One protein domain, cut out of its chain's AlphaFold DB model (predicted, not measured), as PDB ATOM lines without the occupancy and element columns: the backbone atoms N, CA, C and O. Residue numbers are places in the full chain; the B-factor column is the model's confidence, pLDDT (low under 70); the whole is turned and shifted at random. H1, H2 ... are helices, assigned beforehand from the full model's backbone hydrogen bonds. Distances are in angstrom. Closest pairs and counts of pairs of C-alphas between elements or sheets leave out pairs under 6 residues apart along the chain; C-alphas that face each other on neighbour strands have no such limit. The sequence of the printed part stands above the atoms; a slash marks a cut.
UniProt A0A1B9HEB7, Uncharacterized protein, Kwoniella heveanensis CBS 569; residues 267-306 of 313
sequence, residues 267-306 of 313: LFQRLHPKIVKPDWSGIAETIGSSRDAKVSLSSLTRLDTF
ATOM      1  N   LEU A 267     128.581 183.475 262.884       87.62
ATOM      2  CA  LEU A 267     128.133 182.433 261.962       87.62
ATOM      3  C   LEU A 267     126.599 182.328 261.949       87.62
ATOM      4  O   LEU A 267     126.002 182.258 260.875       87.62
ATOM      5  N   PHE A 268     125.962 182.358 263.121       88.25
ATOM      6  CA  PHE A 268     124.509 182.278 263.256       88.25
ATOM      7  C   PHE A 268     123.794 183.463 262.592       88.25
ATOM      8  O   PHE A 268     122.858 183.256 261.819       88.25
ATOM      9  N   GLN A 269     124.268 184.695 262.809       87.81
ATOM     10  CA  GLN A 269     123.685 185.888 262.180       87.81
ATOM     11  C   GLN A 269     123.731 185.821 260.648       87.81
ATOM     12  O   GLN A 269     122.764 186.177 259.973       87.81
ATOM     13  N   ARG A 270     124.836 185.321 260.082       83.94
ATOM     14  CA  ARG A 270     125.010 185.196 258.625       83.94
ATOM     15  C   ARG A 270     124.260 184.021 258.004       83.94
ATOM     16  O   ARG A 270     124.068 184.004 256.791       83.94
ATOM     17  N   LEU A 271     123.844 183.051 258.812       84.31
ATOM     18  CA  LEU A 271     123.047 181.905 258.375       84.31
ATOM     19  C   LEU A 271     121.560 182.065 258.644       84.31
ATOM     20  O   LEU A 271     120.786 181.135 258.418       84.31
ATOM     21  N   HIS A 272     121.150 183.250 259.088       80.00
ATOM     22  CA  HIS A 272     119.755 183.539 259.325       80.00
ATOM     23  C   HIS A 272     118.919 183.284 258.046       80.00
ATOM     24  O   HIS A 272     119.308 183.739 256.965       80.00
ATOM     25  N   PRO A 273     117.736 182.636 258.142       71.50
ATOM     26  CA  PRO A 273     116.916 182.203 256.995       71.50
ATOM     27  C   PRO A 273     116.505 183.299 256.003       71.50
ATOM     28  O   PRO A 273     116.030 183.011 254.908       71.50
ATOM     29  N   LYS A 274     116.678 184.570 256.380       74.56
ATOM     30  CA  LYS A 274     116.453 185.723 255.499       74.56
ATOM     31  C   LYS A 274     117.428 185.746 254.309       74.56
ATOM     32  O   LYS A 274     117.134 186.391 253.307       74.56
ATOM     33  N   ILE A 275     118.556 185.037 254.391       72.69
ATOM     34  CA  ILE A 275     119.551 184.951 253.320       72.69
ATOM     35  C   ILE A 275     119.289 183.674 252.508       72.69
ATOM     36  O   ILE A 275     119.653 182.571 252.903       72.69
ATOM     37  N   VAL A 276     118.657 183.833 251.341       74.56
ATOM     38  CA  VAL A 276     118.217 182.740 250.443       74.56
ATOM     39  C   VAL A 276     119.371 181.824 249.995       74.56
ATOM     40  O   VAL A 276     119.145 180.659 249.666       74.56
ATOM     41  N   LYS A 277     120.614 182.325 249.986       82.88
ATOM     42  CA  LYS A 277     121.833 181.543 249.740       82.88
ATOM     43  C   LYS A 277     122.996 182.111 250.558       82.88
ATOM     44  O   LYS A 277     123.453 183.205 250.229       82.88
ATOM     45  N   PRO A 278     123.487 181.410 251.593       80.75
ATOM     46  CA  PRO A 278     124.636 181.887 252.345       80.75
ATOM     47  C   PRO A 278     125.904 181.832 251.487       80.75
ATOM     48  O   PRO A 278     126.248 180.790 250.922       80.75
ATOM     49  N   ASP A 279     126.602 182.963 251.393       86.00
ATOM     50  CA  ASP A 279     127.925 183.041 250.778       86.00
ATOM     51  C   ASP A 279     128.988 182.563 251.775       86.00
ATOM     52  O   ASP A 279     129.521 183.327 252.579       86.00
ATOM     53  N   TRP A 280     129.293 181.267 251.729       83.69
ATOM     54  CA  TRP A 280     130.274 180.638 252.614       83.69
ATOM     55  C   TRP A 280     131.685 181.222 252.487       83.69
ATOM     56  O   TRP A 280     132.424 181.210 253.473       83.69
ATOM     57  N   SER A 281     132.057 181.732 251.308       83.81
ATOM     58  CA  SER A 281     133.340 182.414 251.096       83.81
ATOM     59  C   SER A 281     133.392 183.718 251.882       83.81
ATOM     60  O   SER A 281     134.305 183.902 252.686       83.81
ATOM     61  N   GLY A 282     132.380 184.572 251.710       84.38
ATOM     62  CA  GLY A 282     132.284 185.839 252.431       84.38
ATOM     63  C   GLY A 282     132.160 185.645 253.944       84.38
ATOM     64  O   GLY A 282     132.796 186.362 254.712       84.38
ATOM     65  N   ILE A 283     131.413 184.627 254.389       84.88
ATOM     66  CA  ILE A 283     131.280 184.291 255.815       84.88
ATOM     67  C   ILE A 283     132.635 183.892 256.413       84.88
ATOM     68  O   ILE A 283     133.009 184.404 257.470       84.88
ATOM     69  N   ALA A 284     133.389 183.018 255.739       83.69
ATOM     70  CA  ALA A 284     134.708 182.590 256.205       83.69
ATOM     71  C   ALA A 284     135.705 183.758 256.290       83.69
ATOM     72  O   ALA A 284     136.497 183.811 257.229       83.69
ATOM     73  N   GLU A 285     135.632 184.708 255.353       83.50
ATOM     74  CA  GLU A 285     136.457 185.919 255.372       83.50
ATOM     75  C   GLU A 285     136.090 186.838 256.546       83.50
ATOM     76  O   GLU A 285     136.972 187.287 257.279       83.50
ATOM     77  N   THR A 286     134.793 187.047 256.797       84.00
ATOM     78  CA  THR A 286     134.326 187.930 257.882       84.00
ATOM     79  C   THR A 286     134.593 187.407 259.287       84.00
ATOM     80  O   THR A 286     134.880 188.200 260.175       84.00
ATOM     81  N   ILE A 287     134.573 186.086 259.495       83.06
ATOM     82  CA  ILE A 287     134.872 185.485 260.807       83.06
ATOM     83  C   ILE A 287     136.368 185.655 261.165       83.06
ATOM     84  O   ILE A 287     136.783 185.368 262.288       83.06
ATOM     85  N   GLY A 288     137.208 186.142 260.237       68.00
ATOM     86  CA  GLY A 288     138.580 186.609 260.502       68.00
ATOM     87  C   GLY A 288     139.578 185.513 260.894       68.00
ATOM     88  O   GLY A 288     140.788 185.732 260.959       68.00
ATOM     89  N   SER A 289     139.093 184.302 261.121       63.78
ATOM     90  CA  SER A 289     139.891 183.117 261.355       63.78
ATOM     91  C   SER A 289     140.133 182.448 260.011       63.78
ATOM     92  O   SER A 289     139.199 182.246 259.247       63.78
ATOM     93  N   SER A 290     141.370 182.027 259.739       66.88
ATOM     94  CA  SER A 290     141.771 181.208 258.581       66.88
ATOM     95  C   SER A 290     141.129 179.805 258.570       66.88
ATOM     96  O   SER A 290     141.786 178.809 258.260       66.88
ATOM     97  N   ARG A 291     139.870 179.693 258.996       71.12
ATOM     98  CA  ARG A 291     139.070 178.487 258.942       71.12
ATOM     99  C   ARG A 291     138.608 178.299 257.512       71.12
ATOM    100  O   ARG A 291     138.038 179.182 256.886       71.12
ATOM    101  N   ASP A 292     138.889 177.107 257.018       76.12
ATOM    102  CA  ASP A 292     138.435 176.660 255.718       76.12
ATOM    103  C   ASP A 292     136.897 176.630 255.708       76.12
ATOM    104  O   ASP A 292     136.286 176.198 256.691       76.12
ATOM    105  N   ALA A 293     136.263 177.045 254.607       74.81
ATOM    106  CA  ALA A 293     134.799 177.094 254.483       74.81
ATOM    107  C   ALA A 293     134.144 175.728 254.787       74.81
ATOM    108  O   ALA A 293     133.027 175.641 255.296       74.81
ATOM    109  N   LYS A 294     134.889 174.640 254.558       77.38
ATOM    110  CA  LYS A 294     134.501 173.268 254.914       77.38
ATOM    111  C   LYS A 294     134.308 173.053 256.417       77.38
ATOM    112  O   LYS A 294     133.435 172.285 256.815       77.38
ATOM    113  N   VAL A 295     135.110 173.712 257.253       75.94
ATOM    114  CA  VAL A 295     135.001 173.605 258.715       75.94
ATOM    115  C   VAL A 295     133.713 174.277 259.191       75.94
ATOM    116  O   VAL A 295     133.015 173.700 260.022       75.94
ATOM    117  N   SER A 296     133.356 175.424 258.610       73.56
ATOM    118  CA  SER A 296     132.106 176.145 258.895       73.56
ATOM    119  C   SER A 296     130.855 175.364 258.475       73.56
ATOM    120  O   SER A 296     129.840 175.403 259.159       73.56
ATOM    121  N   LEU A 297     130.930 174.581 257.394       77.88
ATOM    122  CA  LEU A 297     129.848 173.661 257.017       77.88
ATOM    123  C   LEU A 297     129.705 172.503 258.016       77.88
ATOM    124  O   LEU A 297     128.595 172.117 258.381       77.88
ATOM    125  N   SER A 298     130.826 171.950 258.487       76.62
ATOM    126  CA  SER A 298     130.801 170.815 259.418       76.62
ATOM    127  C   SER A 298     130.230 171.173 260.795       76.62
ATOM    128  O   SER A 298     129.557 170.338 261.405       76.62
ATOM    129  N   SER A 299     130.434 172.406 261.278       70.38
ATOM    130  CA  SER A 299     129.791 172.877 262.510       70.38
ATOM    131  C   SER A 299     128.277 173.002 262.337       70.38
ATOM    132  O   SER A 299     127.544 172.637 263.253       70.38
ATOM    133  N   LEU A 300     127.803 173.389 261.150       72.75
ATOM    134  CA  LEU A 300     126.372 173.488 260.880       72.75
ATOM    135  C   LEU A 300     125.655 172.141 260.874       72.75
ATOM    136  O   LEU A 300     124.616 171.991 261.505       72.75
ATOM    137  N   THR A 301     126.248 171.124 260.247       76.19
ATOM    138  CA  THR A 301     125.646 169.776 260.222       76.19
ATOM    139  C   THR A 301     125.503 169.154 261.614       76.19
ATOM    140  O   THR A 301     124.661 168.284 261.824       76.19
ATOM    141  N   ARG A 302     126.298 169.604 262.599       71.75
ATOM    142  CA  ARG A 302     126.095 169.225 264.006       71.75
ATOM    143  C   ARG A 302     124.871 169.901 264.617       71.75
ATOM    144  O   ARG A 302     124.219 169.278 265.451       71.75
ATOM    145  N   LEU A 303     124.551 171.128 264.216       66.69
ATOM    146  CA  LEU A 303     123.357 171.833 264.683       66.69
ATOM    147  C   LEU A 303     122.076 171.229 264.093       66.69
ATOM    148  O   LEU A 303     121.091 171.106 264.815       66.69
ATOM    149  N   ASP A 304     122.121 170.728 262.854       63.41
ATOM    150  CA  ASP A 304     120.985 170.015 262.242       63.41
ATOM    151  C   ASP A 304     120.593 168.744 263.008       63.41
ATOM    152  O   ASP A 304     119.429 168.364 263.022       63.41
ATOM    153  N   THR A 305     121.530 168.096 263.709       65.38
ATOM    154  CA  THR A 305     121.184 166.941 264.563       65.38
ATOM    155  C   THR A 305     120.482 167.324 265.868       65.38
ATOM    156  O   THR A 305     119.977 166.442 266.559       65.38
ATOM    157  N   PHE A 306     120.467 168.612 266.216       62.56
ATOM    158  CA  PHE A 306     119.833 169.134 267.427       62.56
ATOM    159  C   PHE A 306     118.479 169.793 267.158       62.56
ATOM    160  O   PHE A 306     117.645 169.863 268.061       62.56
TER     161      PHE A 306
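AT A GLANCE: This is residues 267 to 306 of the 313 residues of an uncharacterized protein of Kwoniella heveanensis CBS 569 (UniProt A0A1B9HEB7). One longer helix, H3, runs along the longest axis of the domain, and the short helix H2 packs nearly crosswise on its first residues, 293 to 296; H1, a four-residue helix, sits beside H2. Two parts stick out from this small cluster: residues 272 to 277 of the link from H1 to H2, and the far end of the printed part, residues 301 to 306, of which 301 to 304 belong to H3. The printed part has 40 residues, with three named helices in the order H1, H2, H3 and no named strand, and its class is all helix. It is compact, with a radius of gyration of the C-alphas of 10.1 A, and the C-alphas span 26 by 21 by 13 A.

HOW THE PARTS SIT: Begin with H3, residues 293 to 304, the longest helix. It touches H2, residues 280 to 286, with residues 293 to 296 alone. Look there for the closest C-alphas of the two, those of Ala 284 and Ala 293, 5.8 A apart. The lines of H2 and H3 are about perpendicular, at 75 degrees. From H2 go on to H1, residues 267 to 270, which is close to H2 but not clearly touching it; their closest C-alphas, those of Arg 270 and Ile 283, are 6.9 A apart. H1 and H3 are apart, but only just, with their closest C-alphas 8.0 A apart. In the backbone of H2 you will find every O i to N i+4 pair within hydrogen-bond range, and in H3 7 of 8; H1 is too short for such a pair, but its one O i to N i+3 pair is within range.

IN THESE COORDINATES: Find C-alpha 293 at (134.799, 177.094, 254.483); from there H3 runs 17.4 A to C-alpha 304 at (120.985, 170.015, 262.242). H2 begins with Trp 280, its C-alpha at (130.274, 180.638, 252.614), and measures 9.9 A to the C-alpha of Thr 286. H1 begins at the first printed residue, Leu 267, and its first and last C-alphas are 5.3 A apart.

THE WHOLE: The two C-alphas farthest apart are those of Gly 288 and Thr 305, at 26.6 A, while the first and last printed C-alphas, 267 and 306, are 16.6 A apart. The printed part has no cut. The links from H1 to H2, of nine residues, and from H2 to H3, of six, are both short. Residues 272 to 277 and 301 to 306 stand free. In the B-factor column of this predicted model, the mean pLDDT of the printed part is 76.9; look for values under 70 at residues 288 to 290 and 303 to 306.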